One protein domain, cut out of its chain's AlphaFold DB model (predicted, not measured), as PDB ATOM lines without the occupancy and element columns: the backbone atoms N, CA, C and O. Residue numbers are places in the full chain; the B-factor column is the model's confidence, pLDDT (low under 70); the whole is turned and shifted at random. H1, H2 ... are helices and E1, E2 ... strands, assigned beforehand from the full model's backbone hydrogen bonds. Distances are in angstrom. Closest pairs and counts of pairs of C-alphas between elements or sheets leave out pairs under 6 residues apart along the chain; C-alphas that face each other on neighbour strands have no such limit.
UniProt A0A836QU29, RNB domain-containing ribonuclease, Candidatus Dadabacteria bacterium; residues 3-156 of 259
ATOM      1  N   ASP A   3      71.404 -44.842-209.558       94.06
ATOM      2  CA  ASP A   3      72.491 -45.621-208.951       94.06
ATOM      3  C   ASP A   3      73.858 -45.120-209.428       94.06
ATOM      4  O   ASP A   3      74.779 -44.917-208.637       94.06
ATOM      5  N   PHE A   4      73.992 -44.826-210.725       94.31
ATOM      6  CA  PHE A   4      75.231 -44.258-211.261       94.31
ATOM      7  C   PHE A   4      75.528 -42.862-210.707       94.31
ATOM      8  O   PHE A   4      76.690 -42.549-210.451       94.31
ATOM      9  N   LYS A   5      74.503 -42.026-210.494       95.88
ATOM     10  CA  LYS A   5      74.687 -40.697-209.885       95.88
ATOM     11  C   LYS A   5      75.120 -40.814-208.426       95.88
ATOM     12  O   LYS A   5      75.988 -40.057-207.989       95.88
ATOM     13  N   PHE A   6      74.541 -41.768-207.695       97.12
ATOM     14  CA  PHE A   6      74.956 -42.079-206.334       97.12
ATOM     15  C   PHE A   6      76.421 -42.520-206.310       97.12
ATOM     16  O   PHE A   6      77.213 -41.919-205.591       97.12
ATOM     17  N   LEU A   7      76.812 -43.491-207.145       97.75
ATOM     18  CA  LEU A   7      78.192 -43.977-207.212       97.75
ATOM     19  C   LEU A   7      79.185 -42.875-207.596       97.75
ATOM     20  O   LEU A   7      80.248 -42.773-206.985       97.75
ATOM     21  N   ASP A   8      78.852 -42.029-208.573       97.25
ATOM     22  CA  ASP A   8      79.674 -40.878-208.958       97.25
ATOM     23  C   ASP A   8      79.892 -39.930-207.772       97.25
ATOM     24  O   ASP A   8      81.040 -39.609-207.450       97.25
ATOM     25  N   THR A   9      78.813 -39.551-207.083       97.88
ATOM     26  CA  THR A   9      78.848 -38.648-205.921       97.88
ATOM     27  C   THR A   9      79.621 -39.261-204.752       97.88
ATOM     28  O   THR A   9      80.548 -38.644-204.227       97.88
ATOM     29  N   PHE A  10      79.296 -40.502-204.386       97.94
ATOM     30  CA  PHE A  10      79.918 -41.235-203.288       97.94
ATOM     31  C   PHE A  10      81.426 -41.386-203.497       97.94
ATOM     32  O   PHE A  10      82.227 -40.966-202.664       97.94
ATOM     33  N   THR A  11      81.838 -41.903-204.656       97.69
ATOM     34  CA  THR A  11      83.263 -42.103-204.959       97.69
ATOM     35  C   THR A  11      84.025 -40.791-205.098       97.69
ATOM     36  O   THR A  11      85.239 -40.771-204.925       97.69
ATOM     37  N   ARG A  12      83.348 -39.682-205.426       96.50
ATOM     38  CA  ARG A  12      83.983 -38.358-205.474       96.50
ATOM     39  C   ARG A  12      84.309 -37.877-204.070       96.50
ATOM     40  O   ARG A  12      85.413 -37.399-203.845       96.50
ATOM     41  N   SER A  13      83.387 -38.077-203.130       97.12
ATOM     42  CA  SER A  13      83.643 -37.819-201.714       97.12
ATOM     43  C   SER A  13      84.795 -38.677-201.187       97.12
ATOM     44  O   SER A  13      85.688 -38.144-200.540       97.12
ATOM     45  N   LEU A  14      84.815 -39.979-201.506       95.94
ATOM     46  CA  LEU A  14      85.911 -40.873-201.108       95.94
ATOM     47  C   LEU A  14      87.265 -40.406-201.645       95.94
ATOM     48  O   LEU A  14      88.222 -40.309-200.881       95.94
ATOM     49  N   ASN A  15      87.331 -40.079-202.938       95.19
ATOM     50  CA  ASN A  15      88.551 -39.581-203.563       95.19
ATOM     51  C   ASN A  15      89.033 -38.296-202.880       95.19
ATOM     52  O   ASN A  15      90.191 -38.232-202.484       95.19
ATOM     53  N   ASN A  16      88.138 -37.321-202.685       94.88
ATOM     54  CA  ASN A  16      88.459 -36.031-202.073       94.88
ATOM     55  C   ASN A  16      88.989 -36.160-200.643       94.88
ATOM     56  O   ASN A  16      89.882 -35.409-200.269       94.88
ATOM     57  N   GLU A  17      88.450 -37.074-199.834       94.06
ATOM     58  CA  GLU A  17      88.983 -37.317-198.489       94.06
ATOM     59  C   GLU A  17      90.343 -38.014-198.552       94.06
ATOM     60  O   GLU A  17      91.296 -37.577-197.913       94.06
ATOM     61  N   ARG A  18      90.457 -39.052-199.383       93.75
ATOM     62  CA  ARG A  18      91.665 -39.871-199.498       93.75
ATOM     63  C   ARG A  18      92.880 -39.073-199.984       93.75
ATOM     64  O   ARG A  18      93.979 -39.259-199.469       93.75
ATOM     65  N   ILE A  19      92.707 -38.181-200.963       94.06
ATOM     66  CA  ILE A  19      93.825 -37.403-201.523       94.06
ATOM     67  C   ILE A  19      94.414 -36.385-200.537       94.06
ATOM     68  O   ILE A  19      95.571 -36.023-200.705       94.06
ATOM     69  N   LYS A  20      93.676 -35.951-199.502       93.69
ATOM     70  CA  LYS A  20      94.194 -35.002-198.492       93.69
ATOM     71  C   LYS A  20      95.401 -35.557-197.736       93.69
ATOM     72  O   LYS A  20      96.239 -34.788-197.283       93.69
ATOM     73  N   SER A  21      95.458 -36.878-197.598       91.38
ATOM     74  CA  SER A  21      96.530 -37.602-196.915       91.38
ATOM     75  C   SER A  21      97.493 -38.285-197.889       91.38
ATOM     76  O   SER A  21      98.365 -39.025-197.445       91.38
ATOM     77  N   ALA A  22      97.316 -38.100-199.204       93.19
ATOM     78  CA  ALA A  22      98.126 -38.764-200.219       93.19
ATOM     79  C   ALA A  22      99.306 -37.896-200.681       93.19
ATOM     80  O   ALA A  22      99.163 -36.688-200.844       93.19
ATOM     81  N   ASP A  23     100.438 -38.530-200.999       89.75
ATOM     82  CA  ASP A  23     101.635 -37.845-201.519       89.75
ATOM     83  C   ASP A  23     101.380 -37.109-202.848       89.75
ATOM     84  O   ASP A  23     102.035 -36.117-203.162       89.75
ATOM     85  N   PHE A  24     100.451 -37.600-203.671       84.81
ATOM     86  CA  PHE A  24     100.123 -36.994-204.959       84.81
ATOM     87  C   PHE A  24      98.657 -37.217-205.347       84.81
ATOM     88  O   PHE A  24      98.059 -38.263-205.095       84.81
ATOM     89  N   GLU A  25      98.083 -36.218-206.018       81.88
ATOM     90  CA  GLU A  25      96.651 -36.165-206.350       81.88
ATOM     91  C   GLU A  25      96.269 -37.004-207.575       81.88
ATOM     92  O   GLU A  25      95.130 -37.446-207.720       81.88
ATOM     93  N   SER A  26      97.196 -37.177-208.514       79.94
ATOM     94  CA  SER A  26      96.917 -37.798-209.809       79.94
ATOM     95  C   SER A  26      98.162 -38.446-210.397       79.94
ATOM     96  O   SER A  26      99.279 -38.169-209.961       79.94
ATOM     97  N   PHE A  27      97.952 -39.297-211.398       81.19
ATOM     98  CA  PHE A  27      98.995 -39.891-212.226       81.19
ATOM     99  C   PHE A  27      98.864 -39.396-213.665       81.19
ATOM    100  O   PHE A  27      97.800 -38.935-214.084       81.19
ATOM    101  N   ASN A  28      99.936 -39.552-214.440       87.31
ATOM    102  CA  ASN A  28      99.885 -39.297-215.874       87.31
ATOM    103  C   ASN A  28      98.884 -40.236-216.564       87.31
ATOM    104  O   ASN A  28      98.801 -41.408-216.183       87.31
ATOM    105  N   PRO A  29      98.165 -39.759-217.596       82.12
ATOM    106  CA  PRO A  29      97.277 -40.602-218.385       82.12
ATOM    107  C   PRO A  29      98.009 -41.809-218.972       82.12
ATOM    108  O   PRO A  29      99.141 -41.701-219.451       82.12
ATOM    109  N   GLU A  30      97.343 -42.961-218.977       83.88
ATOM    110  CA  GLU A  30      97.896 -44.163-219.585       83.88
ATOM    111  C   GLU A  30      97.823 -44.076-221.117       83.88
ATOM    112  O   GLU A  30      96.809 -43.688-221.712       83.88
ATOM    113  N   LEU A  31      98.916 -44.476-221.763       89.38
ATOM    114  CA  LEU A  31      99.030 -44.576-223.211       89.38
ATOM    115  C   LEU A  31      99.221 -46.036-223.589       89.38
ATOM    116  O   LEU A  31     100.166 -46.676-223.134       89.38
ATOM    117  N   SER A  32      98.365 -46.544-224.472       92.50
ATOM    118  CA  SER A  32      98.512 -47.879-225.057       92.50
ATOM    119  C   SER A  32      98.685 -47.790-226.564       92.50
ATOM    120  O   SER A  32      98.167 -46.870-227.195       92.50
ATOM    121  N   ILE A  33      99.380 -48.760-227.146       94.94
ATOM    122  CA  ILE A  33      99.517 -48.883-228.598       94.94
ATOM    123  C   ILE A  33      98.579 -49.992-229.056       94.94
ATOM    124  O   ILE A  33      98.516 -51.059-228.448       94.94
ATOM    125  N   SER A  34      97.797 -49.715-230.090       95.25
ATOM    126  CA  SER A  34      96.831 -50.644-230.681       95.25
ATOM    127  C   SER A  34      96.995 -50.655-232.196       95.25
ATOM    128  O   SER A  34      97.773 -49.872-232.736       95.25
ATOM    129  N   TYR A  35      96.295 -51.560-232.873       94.69
ATOM    130  CA  TYR A  35      96.239 -51.606-234.330       94.69
ATOM    131  C   TYR A  35      94.790 -51.544-234.805       94.69
ATOM    132  O   TYR A  35      93.887 -51.996-234.099       94.69
ATOM    133  N   ASP A  36      94.567 -50.938-235.968       94.56
ATOM    134  CA  ASP A  36      93.253 -50.898-236.611       94.56
ATOM    135  C   ASP A  36      92.982 -52.173-237.434       94.56
ATOM    136  O   ASP A  36      93.798 -53.098-237.476       94.56
ATOM    137  N   GLU A  37      91.833 -52.236-238.108       94.88
ATOM    138  CA  GLU A  37      91.455 -53.370-238.965       94.88
ATOM    139  C   GLU A  37      92.468 -53.635-240.094       94.88
ATOM    140  O   GLU A  37      92.613 -54.768-240.552       94.88
ATOM    141  N   THR A  38      93.231 -52.613-240.496       94.88
ATOM    142  CA  THR A  38      94.290 -52.697-241.514       94.88
ATOM    143  C   THR A  38      95.654 -53.092-240.938       94.88
ATOM    144  O   THR A  38      96.635 -53.179-241.673       94.88
ATOM    145  N   ARG A  39      95.724 -53.381-239.628       92.56
ATOM    146  CA  ARG A  39      96.948 -53.636-238.847       92.56
ATOM    147  C   ARG A  39      97.885 -52.432-238.732       92.56
ATOM    148  O   ARG A  39      99.055 -52.608-238.384       92.56
ATOM    149  N   LYS A  40      97.393 -51.218-238.977       96.25
ATOM    150  CA  LYS A  40      98.174 -49.998-238.776       96.25
ATOM    151  C   LYS A  40      98.201 -49.645-237.294       96.25
ATOM    152  O   LYS A  40      97.157 -49.580-236.648       96.25
ATOM    153  N   LEU A  41      99.398 -49.427-236.752       96.88
ATOM    154  CA  LEU A  41      99.593 -49.040-235.359       96.88
ATOM    155  C   LEU A  41      99.091 -47.614-235.116       96.88
ATOM    156  O   LEU A  41      99.295 -46.735-235.952       96.88
ATOM    157  N   PHE A  42      98.503 -47.382-233.944       95.00
ATOM    158  CA  PHE A  42      98.131 -46.057-233.457       95.00
ATOM    159  C   PHE A  42      98.218 -45.971-231.927       95.00
ATOM    160  O   PHE A  42      98.138 -46.976-231.210       95.00
ATOM    161  N   LEU A  43      98.363 -44.747-231.413       93.06
ATOM    162  CA  LEU A  43      98.299 -44.460-229.980       93.06
ATOM    163  C   LEU A  43      96.849 -44.317-229.532       93.06
ATOM    164  O   LEU A  43      96.112 -43.461-230.018       93.06
ATOM    165  N   LYS A  44      96.465 -45.115-228.543       91.19
ATOM    166  CA  LYS A  44      95.190 -45.008-227.847       91.19
ATOM    167  C   LYS A  44      95.419 -44.352-226.491       91.19
ATOM    168  O   LYS A  44      96.095 -44.909-225.623       91.19
ATOM    169  N   THR A  45      94.839 -43.168-226.326       83.81
ATOM    170  CA  THR A  45      94.783 -42.450-225.053       83.81
ATOM    171  C   THR A  45      93.623 -42.983-224.225       83.81
ATOM    172  O   THR A  45      92.482 -43.000-224.697       83.81
ATOM    173  N   HIS A  46      93.887 -43.381-222.984       79.00
ATOM    174  CA  HIS A  46      92.819 -43.695-222.040       79.00
ATOM    175  C   HIS A  46      92.406 -42.405-221.342       79.00
ATOM    176  O   HIS A  46      93.182 -41.813-220.599       79.00
ATOM    177  N   GLY A  47      91.200 -41.926-221.649       69.56
ATOM    178  CA  GLY A  47      90.653 -40.735-221.013       69.56
ATOM    179  C   GLY A  47      90.419 -40.941-219.515       69.56
ATOM    180  O   GLY A  47      90.210 -42.063-219.046       69.56
ATOM    181  N   ASN A  48      90.385 -39.836-218.772       78.50
ATOM    182  CA  ASN A  48      89.965 -39.816-217.371       78.50
ATOM    183  C   ASN A  48      88.438 -39.961-217.281       78.50
ATOM    184  O   ASN A  48      87.717 -39.008-216.988       78.50
ATOM    185  N   TYR A  49      87.928 -41.153-217.596       88.75
ATOM    186  CA  TYR A  49      86.498 -41.432-217.550       88.75
ATOM    187  C   TYR A  49      85.990 -41.451-216.105       88.75
ATOM    188  O   TYR A  49      86.629 -42.005-215.207       88.75
ATOM    189  N   ILE A  50      84.784 -40.916-215.895       92.38
ATOM    190  CA  ILE A  50      84.096 -40.955-214.594       92.38
ATOM    191  C   ILE A  50      83.958 -42.405-214.105       92.38
ATOM    192  O   ILE A  50      84.192 -42.683-212.932       92.38
ATOM    193  N   SER A  51      83.657 -43.342-215.009       93.12
ATOM    194  CA  SER A  51      83.566 -44.773-214.702       93.12
ATOM    195  C   SER A  51      84.879 -45.351-214.166       93.12
ATOM    196  O   SER A  51      84.852 -46.093-213.187       93.12
ATOM    197  N   SER A  52      86.027 -44.977-214.741       90.94
ATOM    198  CA  SER A  52      87.345 -45.415-214.263       90.94
ATOM    199  C   SER A  52      87.599 -44.952-212.830       90.94
ATOM    200  O   SER A  52      88.052 -45.740-212.001       90.94
ATOM    201  N   ARG A  53      87.251 -43.695-212.515       92.69
ATOM    202  CA  ARG A  53      87.350 -43.156-211.153       92.69
ATOM    203  C   ARG A  53      86.423 -43.897-210.190       92.69
ATOM    204  O   ARG A  53      86.877 -44.300-209.126       92.69
ATOM    205  N   ILE A  54      85.160 -44.111-210.575       96.25
ATOM    206  CA  ILE A  54      84.180 -44.845-209.760       96.25
ATOM    207  C   ILE A  54      84.731 -46.226-209.396       96.25
ATOM    208  O   ILE A  54      84.821 -46.560-208.219       96.25
ATOM    209  N   ILE A  55      85.142 -47.015-210.394       95.94
ATOM    210  CA  ILE A  55      85.652 -48.367-210.154       95.94
ATOM    211  C   ILE A  55      86.928 -48.323-209.311       95.94
ATOM    212  O   ILE A  55      87.033 -49.072-208.346       95.94
ATOM    213  N   SER A  56      87.872 -47.431-209.618       94.38
ATOM    214  CA  SER A  56      89.118 -47.309-208.854       94.38
ATOM    215  C   SER A  56      88.867 -47.029-207.371       94.38
ATOM    216  O   SER A  56      89.416 -47.733-206.527       94.38
ATOM    217  N   GLU A  57      88.023 -46.054-207.034       96.50
ATOM    218  CA  GLU A  57      87.731 -45.709-205.636       96.50
ATOM    219  C   GLU A  57      86.962 -46.813-204.903       96.50
ATOM    220  O   GLU A  57      87.262 -47.088-203.745       96.50
ATOM    221  N   LEU A  58      86.038 -47.512-205.571       98.00
ATOM    222  CA  LEU A  58      85.385 -48.684-204.979       98.00
ATOM    223  C   LEU A  58      86.393 -49.804-204.698       98.00
ATOM    224  O   LEU A  58      86.379 -50.384-203.619       98.00
ATOM    225  N   MET A  59      87.305 -50.086-205.635       97.94
ATOM    226  CA  MET A  59      88.329 -51.115-205.436       97.94
ATOM    227  C   MET A  59      89.316 -50.731-204.332       97.94
ATOM    228  O   MET A  59      89.711 -51.600-203.559       97.94
ATOM    229  N   ILE A  60      89.710 -49.456-204.246       97.62
ATOM    230  CA  ILE A  60      90.572 -48.939-203.176       97.62
ATOM    231  C   ILE A  60      89.867 -49.064-201.824       97.62
ATOM    232  O   ILE A  60      90.470 -49.586-200.888       97.62
ATOM    233  N   LEU A  61      88.598 -48.655-201.735       98.06
ATOM    234  CA  LEU A  61      87.796 -48.783-200.520       98.06
ATOM    235  C   LEU A  61      87.709 -50.242-200.072       98.06
ATOM    236  O   LEU A  61      88.035 -50.548-198.932       98.06
ATOM    237  N   SER A  62      87.319 -51.146-200.972       98.38
ATOM    238  CA  SER A  62      87.255 -52.577-200.685       98.38
ATOM    239  C   SER A  62      88.598 -53.094-200.162       98.38
ATOM    240  O   SER A  62      88.654 -53.757-199.129       98.38
ATOM    241  N   ASN A  63      89.688 -52.791-200.867       98.62
ATOM    242  CA  ASN A  63      91.039 -53.220-200.507       98.62
ATOM    243  C   ASN A  63      91.479 -52.702-199.128       98.62
ATOM    244  O   ASN A  63      92.107 -53.441-198.372       98.62
ATOM    245  N   ARG A  64      91.127 -51.456-198.791       98.38
ATOM    246  CA  ARG A  64      91.363 -50.867-197.469       98.38
ATOM    247  C   ARG A  64      90.566 -51.596-196.387       98.38
ATOM    248  O   ARG A  64      91.150 -52.021-195.402       98.38
ATOM    249  N   LEU A  65      89.265 -51.797-196.595       98.38
ATOM    250  CA  LEU A  65      88.398 -52.460-195.615       98.38
ATOM    251  C   LEU A  65      88.839 -53.904-195.340       98.38
ATOM    252  O   LEU A  65      88.833 -54.336-194.192       98.38
ATOM    253  N   ILE A  66      89.265 -54.650-196.366       98.44
ATOM    254  CA  ILE A  66      89.833 -55.988-196.144       98.44
ATOM    255  C   ILE A  66      91.192 -55.905-195.449       98.44
ATOM    256  O   ILE A  66      91.476 -56.748-194.608       98.44
ATOM    257  N   SER A  67      92.020 -54.900-195.745       98.62
ATOM    258  CA  SER A  67      93.267 -54.668-195.002       98.62
ATOM    259  C   SER A  67      93.001 -54.507-193.505       98.62
ATOM    260  O   SER A  67      93.564 -55.253-192.709       98.62
ATOM    261  N   GLU A  68      92.097 -53.595-193.142       98.56
ATOM    262  CA  GLU A  68      91.667 -53.339-191.761       98.56
ATOM    263  C   GLU A  68      91.109 -54.618-191.117       98.56
ATOM    264  O   GLU A  68      91.595 -55.049-190.076       98.56
ATOM    265  N   TYR A  69      90.198 -55.314-191.803       98.56
ATOM    266  CA  TYR A  69      89.607 -56.557-191.305       98.56
ATOM    267  C   TYR A  69      90.646 -57.651-191.016       98.56
ATOM    268  O   TYR A  69      90.567 -58.330-189.991       98.56
ATOM    269  N   MET A  70      91.623 -57.847-191.908       98.12
ATOM    270  CA  MET A  70      92.672 -58.853-191.708       98.12
ATOM    271  C   MET A  70      93.595 -58.475-190.542       98.12
ATOM    272  O   MET A  70      94.040 -59.366-189.821       98.12
ATOM    273  N   ILE A  71      93.858 -57.179-190.332       98.38
ATOM    274  CA  ILE A  71      94.646 -56.676-189.195       98.38
ATOM    275  C   ILE A  71      93.898 -56.916-187.883       98.38
ATOM    276  O   ILE A  71      94.450 -57.552-186.985       98.38
ATOM    277  N   ASP A  72      92.640 -56.482-187.794       98.50
ATOM    278  CA  ASP A  72      91.820 -56.570-186.579       98.50
ATOM    279  C   ASP A  72      91.634 -58.019-186.108       98.50
ATOM    280  O   ASP A  72      91.600 -58.304-184.912       98.50
ATOM    281  N   ASN A  73      91.574 -58.957-187.055       98.00
ATOM    282  CA  ASN A  73      91.432 -60.387-186.784       98.00
ATOM    283  C   ASN A  73      92.773 -61.139-186.735       98.00
ATOM    284  O   ASN A  73      92.783 -62.367-186.641       98.00
ATOM    285  N   SER A  74      93.908 -60.433-186.806       96.81
ATOM    286  CA  SER A  74      95.255 -61.025-186.785       96.81
ATOM    287  C   SER A  74      95.468 -62.120-187.845       96.81
ATOM    288  O   SER A  74      96.165 -63.109-187.609       96.81
ATOM    289  N   ILE A  75      94.874 -61.955-189.030       97.88
ATOM    290  CA  ILE A  75      94.984 -62.898-190.144       97.88
ATOM    291  C   ILE A  75      96.263 -62.573-190.938       97.88
ATOM    292  O   ILE A  75      96.341 -61.508-191.565       97.88
ATOM    293  N   PRO A  76      97.262 -63.480-190.991       97.75
ATOM    294  CA  PRO A  76      98.457 -63.293-191.808       97.75
ATOM    295  C   PRO A  76      98.086 -63.018-193.268       97.75
ATOM    296  O   PRO A  76      97.317 -63.768-193.871       97.75
ATOM    297  N   SER A  77      98.624 -61.932-193.820       97.88
ATOM    298  CA  SER A  77      98.208 -61.364-195.108       97.88
ATOM    299  C   SER A  77      99.387 -60.778-195.880       97.88
ATOM    300  O   SER A  77     100.506 -60.726-195.373       97.88
ATOM    301  N   ILE A  78      99.137 -60.335-197.116       98.25
ATOM    302  CA  ILE A  78     100.129 -59.677-197.976       98.25
ATOM    303  C   ILE A  78      99.737 -58.206-198.123       98.25
ATOM    304  O   ILE A  78      98.839 -57.867-198.895       98.25
ATOM    305  N   PHE A  79     100.415 -57.334-197.387       98.38
ATOM    306  CA  PHE A  79     100.189 -55.894-197.427       98.38
ATOM    307  C   PHE A  79     101.077 -55.232-198.473       98.38
ATOM    308  O   PHE A  79     102.197 -55.670-198.755       98.38
ATOM    309  N   ARG A  80     100.562 -54.146-199.047       97.75
ATOM    310  CA  ARG A  80     101.263 -53.308-200.012       97.75
ATOM    311  C   ARG A  80     101.401 -51.922-199.410       97.75
ATOM    312  O   ARG A  80     100.404 -51.231-199.239       97.75
ATOM    313  N   SER A  81     102.627 -51.533-199.106       97.50
ATOM    314  CA  SER A  81     102.935 -50.276-198.433       97.50
ATOM    315  C   SER A  81     103.746 -49.365-199.334       97.50
ATOM    316  O   SER A  81     104.407 -49.811-200.271       97.50
ATOM    317  N   GLN A  82     103.720 -48.079-199.036       97.00
ATOM    318  CA  GLN A  82     104.565 -47.094-199.686       97.00
ATOM    319  C   GLN A  82     104.868 -46.042-198.638       97.00
ATOM    320  O   GLN A  82     103.932 -45.410-198.153       97.00
ATOM    321  N   ASP A  83     106.142 -45.907-198.280       96.12
ATOM    322  CA  ASP A  83     106.587 -44.906-197.313       96.12
ATOM    323  C   ASP A  83     106.336 -43.484-197.848       96.12
ATOM    324  O   ASP A  83     106.037 -43.294-199.027       96.12
ATOM    325  N   GLU A  84     106.457 -42.486-196.982       95.38
ATOM    326  CA  GLU A  84     106.345 -41.078-197.362       95.38
ATOM    327  C   GLU A  84     107.459 -40.691-198.349       95.38
ATOM    328  O   GLU A  84     108.649 -40.955-198.123       95.38
ATOM    329  N   SER A  85     107.083 -40.039-199.450       93.88
ATOM    330  CA  SER A  85     108.020 -39.549-200.463       93.88
ATOM    331  C   SER A  85     108.767 -38.306-199.965       93.88
ATOM    332  O   SER A  85     108.382 -37.165-200.223       93.88
ATOM    333  N   ARG A  86     109.869 -38.516-199.236       92.19
ATOM    334  CA  ARG A  86     110.722 -37.425-198.736       92.19
ATOM    335  C   ARG A  86     111.278 -36.597-199.896       92.19
ATOM    336  O   ARG A  86     111.943 -37.139-200.775       92.19
ATOM    337  N   ASN A  87     111.075 -35.280-199.846       91.94
ATOM    338  CA  ASN A  87     111.467 -34.342-200.906       91.94
ATOM    339  C   ASN A  87     110.837 -34.685-202.268       91.94
ATOM    340  O   ASN A  87     111.509 -34.624-203.300       91.94
ATOM    341  N   LEU A  88     109.561 -35.090-202.268       92.50
ATOM    342  CA  LEU A  88     108.793 -35.295-203.490       92.50
ATOM    343  C   LEU A  88     108.810 -34.029-204.350       92.50
ATOM    344  O   LEU A  88     108.401 -32.953-203.912       92.50
ATOM    345  N   GLU A  89     109.213 -34.181-205.607       92.88
ATOM    346  CA  GLU A  89     109.163 -33.105-206.589       92.88
ATOM    347  C   GLU A  89     108.140 -33.446-207.665       92.88
ATOM    348  O   GLU A  89     108.246 -34.471-208.348       92.88
ATOM    349  N   VAL A  90     107.163 -32.555-207.840       92.75
ATOM    350  CA  VAL A  90     106.135 -32.676-208.875       92.75
ATOM    351  C   VAL A  90     106.235 -31.490-209.820       92.75
ATOM    352  O   VAL A  90     105.924 -30.359-209.457       92.75
ATOM    353  N   THR A  91     106.658 -31.746-211.058       93.44
ATOM    354  CA  THR A  91     106.723 -30.715-212.105       93.44
ATOM    355  C   THR A  91     105.665 -30.982-213.163       93.44
ATOM    356  O   THR A  91     105.758 -31.978-213.875       93.44
ATOM    357  N   LYS A  92     104.684 -30.083-213.295       93.50
ATOM    358  CA  LYS A  92     103.666 -30.132-214.356       93.50
ATOM    359  C   LYS A  92     104.221 -29.493-215.630       93.50
ATOM    360  O   LYS A  92     104.591 -28.321-215.620       93.50
ATOM    361  N   ILE A  93     104.251 -30.244-216.725       91.75
ATOM    362  CA  ILE A  93     104.750 -29.798-218.026       91.75
ATOM    363  C   ILE A  93     103.589 -29.754-219.014       91.75
ATOM    364  O   ILE A  93     102.918 -30.758-219.257       91.75
ATOM    365  N   LYS A  94     103.387 -28.574-219.609       89.31
ATOM    366  CA  LYS A  94     102.450 -28.390-220.719       89.31
ATOM    367  C   LYS A  94     103.125 -28.772-222.030       89.31
ATOM    368  O   LYS A  94     104.203 -28.266-222.355       89.31
ATOM    369  N   GLY A  95     102.500 -29.665-222.781       79.50
ATOM    370  CA  GLY A  95     103.021 -30.168-224.051       79.50
ATOM    371  C   GLY A  95     101.893 -30.591-224.983       79.50
ATOM    372  O   GLY A  95     100.731 -30.312-224.716       79.50
ATOM    373  N   ASN A  96     102.218 -31.315-226.058       79.44
ATOM    374  CA  ASN A  96     101.187 -31.914-226.923       79.44
ATOM    375  C   ASN A  96     100.266 -32.862-226.137       79.44
ATOM    376  O   ASN A  96      99.089 -33.017-226.454       79.44
ATOM    377  N   ARG A  97     100.810 -33.463-225.075       82.50
ATOM    378  CA  ARG A  97     100.055 -34.073-223.986       82.50
ATOM    379  C   ARG A  97     100.639 -33.581-222.677       82.50
ATOM    380  O   ARG A  97     101.843 -33.746-222.466       82.50
ATOM    381  N   ASP A  98      99.793 -32.989-221.845       89.00
ATOM    382  CA  ASP A  98     100.162 -32.575-220.497       89.00
ATOM    383  C   ASP A  98     100.566 -33.797-219.670       89.00
ATOM    384  O   ASP A  98      99.935 -34.856-219.730       89.00
ATOM    385  N   PHE A  99     101.637 -33.643-218.901       92.00
ATOM    386  CA  PHE A  99     102.126 -34.672-217.997       92.00
ATOM    387  C   PHE A  99     102.850 -34.032-216.815       92.00
ATOM    388  O   PHE A  99     103.229 -32.861-216.842       92.00
ATOM    389  N   SER A 100     103.067 -34.824-215.780       93.38
ATOM    390  CA  SER A 100     103.842 -34.461-214.606       93.38
ATOM    391  C   SER A 100     105.059 -35.372-214.488       93.38
ATOM    392  O   SER A 100     104.958 -36.590-214.665       93.38
ATOM    393  N   PHE A 101     106.212 -34.809-214.150       93.94
ATOM    394  CA  PHE A 101     107.307 -35.596-213.595       93.94
ATOM    395  C   PHE A 101     107.133 -35.712-212.088       93.94
ATOM    396  O   PHE A 101     106.951 -34.700-211.415       93.94
ATOM    397  N   TYR A 102     107.213 -36.944-211.587       92.44
ATOM    398  CA  TYR A 102     107.243 -37.263-210.165       92.44
ATOM    399  C   TYR A 102     108.633 -37.815-209.853       92.44
ATOM    400  O   TYR A 102     108.963 -38.923-210.285       92.44
ATOM    401  N   ARG A 103     109.462 -37.036-209.155       92.62
ATOM    402  CA  ARG A 103     110.805 -37.449-208.717       92.62
ATOM    403  C   ARG A 103     110.803 -37.686-207.214       92.62
ATOM    404  O   ARG A 103     109.985 -37.118-206.499       92.62
ATOM    405  N   ASN A 104     111.714 -38.537-206.747       92.94
ATOM    406  CA  ASN A 104     111.843 -38.913-205.333       92.94
ATOM    407  C   ASN A 104     110.585 -39.585-204.744       92.94
ATOM    408  O   ASN A 104     110.352 -39.540-203.541       92.94
ATOM    409  N   VAL A 105     109.784 -40.243-205.591       93.12
ATOM    410  CA  VAL A 105     108.646 -41.054-205.141       93.12
ATOM    411  C   VAL A 105     109.165 -42.263-204.366       93.12
ATOM    412  O   VAL A 105     110.008 -43.012-204.870       93.12
ATOM    413  N   ALA A 106     108.635 -42.482-203.164       95.50
ATOM    414  CA  ALA A 106     108.973 -43.645-202.359       95.50
ATOM    415  C   ALA A 106     108.619 -44.953-203.084       95.50
ATOM    416  O   ALA A 106     107.619 -45.050-203.803       95.50
ATOM    417  N   GLN A 107     109.440 -45.985-202.893       93.94
ATOM    418  CA  GLN A 107     109.191 -47.283-203.510       93.94
ATOM    419  C   GLN A 107     108.038 -48.014-202.821       93.94
ATOM    420  O   GLN A 107     107.814 -47.891-201.619       93.94
ATOM    421  N   ILE A 108     107.314 -48.809-203.605       94.38
ATOM    422  CA  ILE A 108     106.250 -49.663-203.087       94.38
ATOM    423  C   ILE A 108     106.877 -50.943-202.534       94.38
ATOM    424  O   ILE A 108     107.564 -51.659-203.263       94.38
ATOM    425  N   GLY A 109     106.582 -51.244-201.275       94.69
ATOM    426  CA  GLY A 109     106.930 -52.488-200.602       94.69
ATOM    427  C   GLY A 109     105.780 -53.492-200.607       94.69
ATOM    428  O   GLY A 109     104.602 -53.130-200.663       94.69
ATOM    429  N   ILE A 110     106.132 -54.775-200.537       96.69
ATOM    430  CA  ILE A 110     105.200 -55.884-200.312       96.69
ATOM    431  C   ILE A 110     105.729 -56.674-199.122       96.69
ATOM    432  O   ILE A 110     106.884 -57.095-199.138       96.69
ATOM    433  N   SER A 111     104.918 -56.844-198.079       97.12
ATOM    434  CA  SER A 111     105.337 -57.568-196.874       97.12
ATOM    435  C   SER A 111     104.149 -58.122-196.090       97.12
ATOM    436  O   SER A 111     103.005 -57.747-196.337       97.12
ATOM    437  N   THR A 112     104.418 -58.988-195.116       97.62
ATOM    438  CA  THR A 112     103.408 -59.450-194.151       97.62
ATOM    439  C   THR A 112     103.108 -58.445-193.041       97.62
ATOM    440  O   THR A 112     102.155 -58.633-192.288       97.62
ATOM    441  N   THR A 113     103.888 -57.366-192.941       97.06
ATOM    442  CA  THR A 113     103.699 -56.322-191.933       97.06
ATOM    443  C   THR A 113     102.880 -55.173-192.524       97.06
ATOM    444  O   THR A 113     103.321 -54.560-193.503       97.06
ATOM    445  N   PRO A 114     101.714 -54.836-191.945       97.50
ATOM    446  CA  PRO A 114     100.945 -53.686-192.391       97.50
ATOM    447  C   PRO A 114     101.720 -52.396-192.111       97.50
ATOM    448  O   PRO A 114     102.315 -52.221-191.046       97.50
ATOM    449  N   LYS A 115     101.722 -51.497-193.092       98.00
ATOM    450  CA  LYS A 115     102.311 -50.159-193.014       98.00
ATOM    451  C   LYS A 115     101.480 -49.193-193.864       98.00
ATOM    452  O   LYS A 115     100.803 -49.664-194.789       98.00
ATOM    453  N   PRO A 116     101.595 -47.875-193.625       97.69
ATOM    454  CA  PRO A 116     100.945 -46.875-194.455       97.69
ATOM    455  C   PRO A 116     101.304 -46.987-195.938       97.69
ATOM    456  O   PRO A 116     102.381 -47.447-196.336       97.69
ATOM    457  N   HIS A 117     100.372 -46.537-196.768       97.62
ATOM    458  CA  HIS A 117     100.544 -46.339-198.193       97.62
ATOM    459  C   HIS A 117     100.335 -44.856-198.508       97.62
ATOM    460  O   HIS A 117      99.259 -44.447-198.950       97.62
ATOM    461  N   TYR A 118     101.385 -44.052-198.329       96.06
ATOM    462  CA  TYR A 118     101.342 -42.596-198.493       96.06
ATOM    463  C   TYR A 118     100.931 -42.169-199.907       96.06
ATOM    464  O   TYR A 118     100.098 -41.289-200.060       96.06
ATOM    465  N   GLY A 119     101.345 -42.880-200.962       93.94
ATOM    466  CA  GLY A 119     100.860 -42.586-202.321       93.94
ATOM    467  C   GLY A 119      99.355 -42.811-202.545       93.94
ATOM    468  O   GLY A 119      98.806 -42.348-203.541       93.94
ATOM    469  N   LEU A 120      98.670 -43.526-201.644       94.88
ATOM    470  CA  LEU A 120      97.214 -43.686-201.667       94.88
ATOM    471  C   LEU A 120      96.515 -42.906-200.553       94.88
ATOM    472  O   LEU A 120      95.296 -42.819-200.627       94.88
ATOM    473  N   GLY A 121      97.236 -42.357-199.570       95.88
ATOM    474  CA  GLY A 121      96.660 -41.701-198.394       95.88
ATOM    475  C   GLY A 121      95.921 -42.658-197.458       95.88
ATOM    476  O   GLY A 121      94.820 -42.347-197.015       95.88
ATOM    477  N   LEU A 122      96.479 -43.852-197.221       97.06
ATOM    478  CA  LEU A 122      95.858 -44.908-196.409       97.06
ATOM    479  C   LEU A 122      96.814 -45.433-195.333       97.06
ATOM    480  O   LEU A 122      97.984 -45.670-195.627       97.06
ATOM    481  N   ASP A 123      96.304 -45.718-194.134       97.38
ATOM    482  CA  ASP A 123      97.097 -46.273-193.020       97.38
ATOM    483  C   ASP A 123      97.469 -47.747-193.218       97.38
ATOM    484  O   ASP A 123      98.492 -48.225-192.721       97.38
ATOM    485  N   SER A 124      96.652 -48.481-193.973       97.94
ATOM    486  CA  SER A 124      96.962 -49.834-194.417       97.94
ATOM    487  C   SER A 124      96.304 -50.131-195.764       97.94
ATOM    488  O   SER A 124      95.267 -49.562-196.120       97.94
ATOM    489  N   TYR A 125      96.932 -51.006-196.546       98.44
ATOM    490  CA  TYR A 125      96.420 -51.403-197.848       98.44
ATOM    491  C   TYR A 125      96.892 -52.810-198.221       98.44
ATOM    492  O   TYR A 125      98.066 -53.157-198.076       98.44
ATOM    493  N   LEU A 126      95.984 -53.606-198.774       98.00
ATOM    494  CA  LEU A 126      96.296 -54.866-199.445       98.00
ATOM    495  C   LEU A 126      95.535 -54.950-200.765       98.00
ATOM    496  O   LEU A 126      94.676 -54.125-201.050       98.00
ATOM    497  N   GLN A 127      95.849 -55.925-201.608       97.62
ATOM    498  CA  GLN A 127      95.144 -56.125-202.873       97.62
ATOM    499  C   GLN A 127      94.384 -57.452-202.849       97.62
ATOM    500  O   GLN A 127      95.006 -58.497-202.703       97.62
ATOM    501  N   TYR A 128      93.056 -57.418-203.006       96.25
ATOM    502  CA  TYR A 128      92.236 -58.640-203.090       96.25
ATOM    503  C   TYR A 128      91.192 -58.631-204.225       96.25
ATOM    504  O   TYR A 128      90.574 -59.650-204.518       96.25
ATOM    505  N   THR A 129      91.002 -57.499-204.907       97.56
ATOM    506  CA  THR A 129      89.936 -57.304-205.905       97.56
ATOM    507  C   THR A 129      90.247 -57.814-207.322       97.56
ATOM    508  O   THR A 129      89.548 -57.479-208.279       97.56
ATOM    509  N   SER A 130      91.323 -58.576-207.543       97.75
ATOM    510  CA  SER A 130      91.697 -59.085-208.877       97.75
ATOM    511  C   SER A 130      92.372 -60.473-208.858       97.75
ATOM    512  O   SER A 130      93.423 -60.642-209.488       97.75
ATOM    513  N   PRO A 131      91.770 -61.500-208.226       97.06
ATOM    514  CA  PRO A 131      92.357 -62.844-208.075       97.06
ATOM    515  C   PRO A 131      92.670 -63.565-209.390       97.06
ATOM    516  O   PRO A 131      93.597 -64.364-209.438       97.06
ATOM    517  N   ILE A 132      91.946 -63.266-210.475       97.25
ATOM    518  CA  ILE A 132      92.162 -63.894-211.793       97.25
ATOM    519  C   ILE A 132      93.543 -63.537-212.366       97.25
ATOM    520  O   ILE A 132      94.149 -64.333-213.076       97.25
ATOM    521  N   ARG A 133      94.049 -62.334-212.067       95.25
ATOM    522  CA  ARG A 133      95.281 -61.787-212.666       95.25
ATOM    523  C   ARG A 133      96.391 -61.485-211.660       95.25
ATOM    524  O   ARG A 133      97.489 -61.117-212.069       95.25
ATOM    525  N   ARG A 134      96.120 -61.595-210.356       94.75
ATOM    526  CA  ARG A 134      97.100 -61.384-209.285       94.75
ATOM    527  C   ARG A 134      97.091 -62.577-208.340       94.75
ATOM    528  O   ARG A 134      96.098 -62.856-207.678       94.75
ATOM    529  N   TYR A 135      98.233 -63.254-208.258       95.69
ATOM    530  CA  TYR A 135      98.383 -64.443-207.423       95.69
ATOM    531  C   TYR A 135      98.178 -64.143-205.929       95.69
ATOM    532  O   TYR A 135      97.503 -64.905-205.241       95.69
ATOM    533  N   TYR A 136      98.695 -63.009-205.443       97.19
ATOM    534  CA  TYR A 136      98.549 -62.605-204.042       97.19
ATOM    535  C   TYR A 136      97.093 -62.368-203.636       97.19
ATOM    536  O   TYR A 136      96.697 -62.824-202.568       97.19
ATOM    537  N   ASP A 137      96.274 -61.759-204.496       98.06
ATOM    538  CA  ASP A 137      94.835 -61.619-204.255       98.06
ATOM    539  C   ASP A 137      94.170 -62.985-204.060       98.06
ATOM    540  O   ASP A 137      93.363 -63.158-203.155       98.06
ATOM    541  N   SER A 138      94.546 -63.980-204.872       97.38
ATOM    542  CA  SER A 138      94.063 -65.357-204.718       97.38
ATOM    543  C   SER A 138      94.475 -65.960-203.366       97.38
ATOM    544  O   SER A 138      93.660 -66.616-202.716       97.38
ATOM    545  N   LEU A 139      95.710 -65.725-202.905       97.38
ATOM    546  CA  LEU A 139      96.160 -66.187-201.586       97.38
ATOM    547  C   LEU A 139      95.357 -65.534-200.458       97.38
ATOM    548  O   LEU A 139      94.874 -66.241-199.576       97.38
ATOM    549  N   ILE A 140      95.164 -64.216-200.526       97.81
ATOM    550  CA  ILE A 140      94.375 -63.450-199.554       97.81
ATOM    551  C   ILE A 140      92.925 -63.940-199.535       97.81
ATOM    552  O   ILE A 140      92.386 -64.190-198.461       97.81
ATOM    553  N   MET A 141      92.305 -64.148-200.700       97.06
ATOM    554  CA  MET A 141      90.929 -64.647-200.785       97.06
ATOM    555  C   MET A 141      90.774 -66.040-200.179       97.06
ATOM    556  O   MET A 141      89.808 -66.278-199.461       97.06
ATOM    557  N   ARG A 142      91.720 -66.953-200.425       96.56
ATOM    558  CA  ARG A 142      91.704 -68.295-199.818       96.56
ATOM    559  C   ARG A 142      91.883 -68.228-198.305       96.56
ATOM    560  O   ARG A 142      91.173 -68.915-197.579       96.56
ATOM    561  N   GLN A 143      92.818 -67.403-197.838       97.06
ATOM    562  CA  GLN A 143      93.066 -67.199-196.414       97.06
ATOM    563  C   GLN A 143      91.813 -66.663-195.704       97.06
ATOM    564  O   GLN A 143      91.412 -67.207-194.675       97.06
ATOM    565  N   LEU A 144      91.170 -65.645-196.288       97.00
ATOM    566  CA  LEU A 144      89.943 -65.042-195.772       97.00
ATOM    567  C   LEU A 144      88.768 -66.030-195.786       97.00
ATOM    568  O   LEU A 144      88.062 -66.138-194.788       97.00
ATOM    569  N   ASP A 145      88.577 -66.786-196.871       97.19
ATOM    570  CA  ASP A 145      87.518 -67.803-196.972       97.19
ATOM    571  C   ASP A 145      87.646 -68.884-195.886       97.19
ATOM    572  O   ASP A 145      86.652 -69.228-195.248       97.19
ATOM    573  N   SER A 146      88.866 -69.372-195.620       97.25
ATOM    574  CA  SER A 146      89.110 -70.346-194.543       97.25
ATOM    575  C   SER A 146      88.720 -69.785-193.179       97.25
ATOM    576  O   SER A 146      87.999 -70.423-192.409       97.25
ATOM    577  N   PHE A 147      89.158 -68.553-192.901       97.31
ATOM    578  CA  PHE A 147      88.881 -67.884-191.637       97.31
ATOM    579  C   PHE A 147      87.376 -67.693-191.417       97.31
ATOM    580  O   PHE A 147      86.856 -68.049-190.364       97.31
ATOM    581  N   LEU A 148      86.651 -67.211-192.432       97.31
ATOM    582  CA  LEU A 148      85.201 -66.999-192.357       97.31
ATOM    583  C   LEU A 148      84.410 -68.301-192.151       97.31
ATOM    584  O   LEU A 148      83.302 -68.274-191.619       97.31
ATOM    585  N   LYS A 149      84.976 -69.447-192.539       97.75
ATOM    586  CA  LYS A 149      84.411 -70.784-192.296       97.75
ATOM    587  C   LYS A 149      84.811 -71.377-190.942       97.75
ATOM    588  O   LYS A 149      84.502 -72.540-190.692       97.75
ATOM    589  N   ASN A 150      85.483 -70.610-190.079       96.50
ATOM    590  CA  ASN A 150      86.068 -71.079-188.819       96.50
ATOM    591  C   ASN A 150      87.009 -72.284-189.014       96.50
ATOM    592  O   ASN A 150      87.084 -73.177-188.169       96.50
ATOM    593  N   GLN A 151      87.699 -72.336-190.155       96.25
ATOM    594  CA  GLN A 151      88.696 -73.358-190.463       96.25
ATOM    595  C   GLN A 151      90.099 -72.862-190.102       96.25
ATOM    596  O   GLN A 151      90.330 -71.671-189.880       96.25
ATOM    597  N   SER A 152      91.063 -73.784-190.045       93.94
ATOM    598  CA  SER A 152      92.461 -73.409-189.870       93.94
ATOM    599  C   SER A 152      92.940 -72.556-191.044       93.94
ATOM    600  O   SER A 152      92.577 -72.755-192.205       93.94
ATOM    601  N   LEU A 153      93.779 -71.577-190.732       95.12
ATOM    602  CA  LEU A 153      94.402 -70.726-191.732       95.12
ATOM    603  C   LEU A 153      95.302 -71.554-192.660       95.12
ATOM    604  O   LEU A 153      96.058 -72.407-192.197       95.12
ATOM    605  N   PHE A 154      95.238 -71.288-193.967       93.19
ATOM    606  CA  PHE A 154      96.025 -72.030-194.958       93.19
ATOM    607  C   PHE A 154      97.514 -71.707-194.890       93.19
ATOM    608  O   PHE A 154      98.352 -72.582-195.109       93.19
ATOM    609  N   PHE A 155      97.842 -70.442-194.631       96.19
ATOM    610  CA  PHE A 155      99.208 -69.944-194.669       96.19
ATOM    611  C   PHE A 155      99.566 -69.277-193.342       96.19
ATOM    612  O   PHE A 155      98.849 -68.396-192.860       96.19
ATOM    613  N   SER A 156     100.692 -69.691-192.762       96.44
ATOM    614  CA  SER A 156     101.341 -68.958-191.678       96.44
ATOM    615  C   SER A 156     102.026 -67.702-192.221       96.44
ATOM    616  O   SER A 156     102.297 -67.600-193.421       96.44
TER     617      SER A 156
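Overview. This is residues 3 to 156 of the 259 residues of the protein "RNB domain-containing ribonuclease" of Candidatus Dadabacteria bacterium (UniProt A0A836QU29). A long helix, H2, lies at the middle of a loose model; H1 crosses it steeply near its start, and H3 lies near its far end. Along another side of H2 runs a two-stranded ribbon, first E3 with E6 and then, farther out, the E4 and E5 hairpin, with part of the unnamed stretch 112 to 134 running between H2 and E3; a second hairpin, E1 and E2, reaches away from the start of H2. The printed part has 154 residues, with three named helices and six named strands in the order H1, E1, E2, H2, E3, E4, E5, E6, H3. The class is mixed, helices and strands, and each of the three sheets is an antiparallel pair. The whole is loose, with a radius of gyration of the C-alphas of 18.5 A and spans of 56 by 45 by 32 A.

Along the chain. H1 is residues 3 to 19, 24.0 A long, and begins at C-alpha 3 (72.491, -45.621, -208.951). E1 is residues 31 to 35 and E2 residues 41 to 45. H2, residues 50 to 72, is the longest helix at 33.0 A and begins at C-alpha 50 (84.096, -40.955, -214.594). E3 is residues 79 to 82, E4 89 to 93, E5 99 to 103 and E6 108 to 111. H3, residues 135 to 148, is 20.2 A long and ends at C-alpha 148 (85.201, -66.999, -192.357).

Arrangement. H1 and H2 touch, H2 with residues 50 to 58 alone; their closest C-alphas, of Thr 11 and Ile 54, are 5.6 A apart. They run the same way at a steep tilt of 62 degrees. E1 and E2 form a hairpin, antiparallel at 145 degrees, with N 44 and O 32 at 2.8 A. The closest C-alphas of H2 and E3, of Ser 67 and Phe 79, are 7.4 A apart. E3 and E6 are antiparallel neighbours at 150 degrees, with N 79 and O 111 at 2.8 A. E4 and E5 form a hairpin, antiparallel at 160 degrees, with N 93 and O 99 at 2.8 A. H2 and H3 are close but not clearly touching; the closest C-alphas, of Met 70 and Leu 144, are 7.9 A apart. H1 and H3 are apart. In H1, H2 and H3 every O i to N i+4 pair is within hydrogen-bond range.

Size, cuts and confidence. The two C-alphas farthest apart, of Asn 96 and Asn 150, are 56.7 A from each other. The printed part has no cut. The links H1 to E1, with 11 residues, and E6 to H3, with 23, are long. The mean pLDDT of the printed part is 94.3, and residue 47 is under 70.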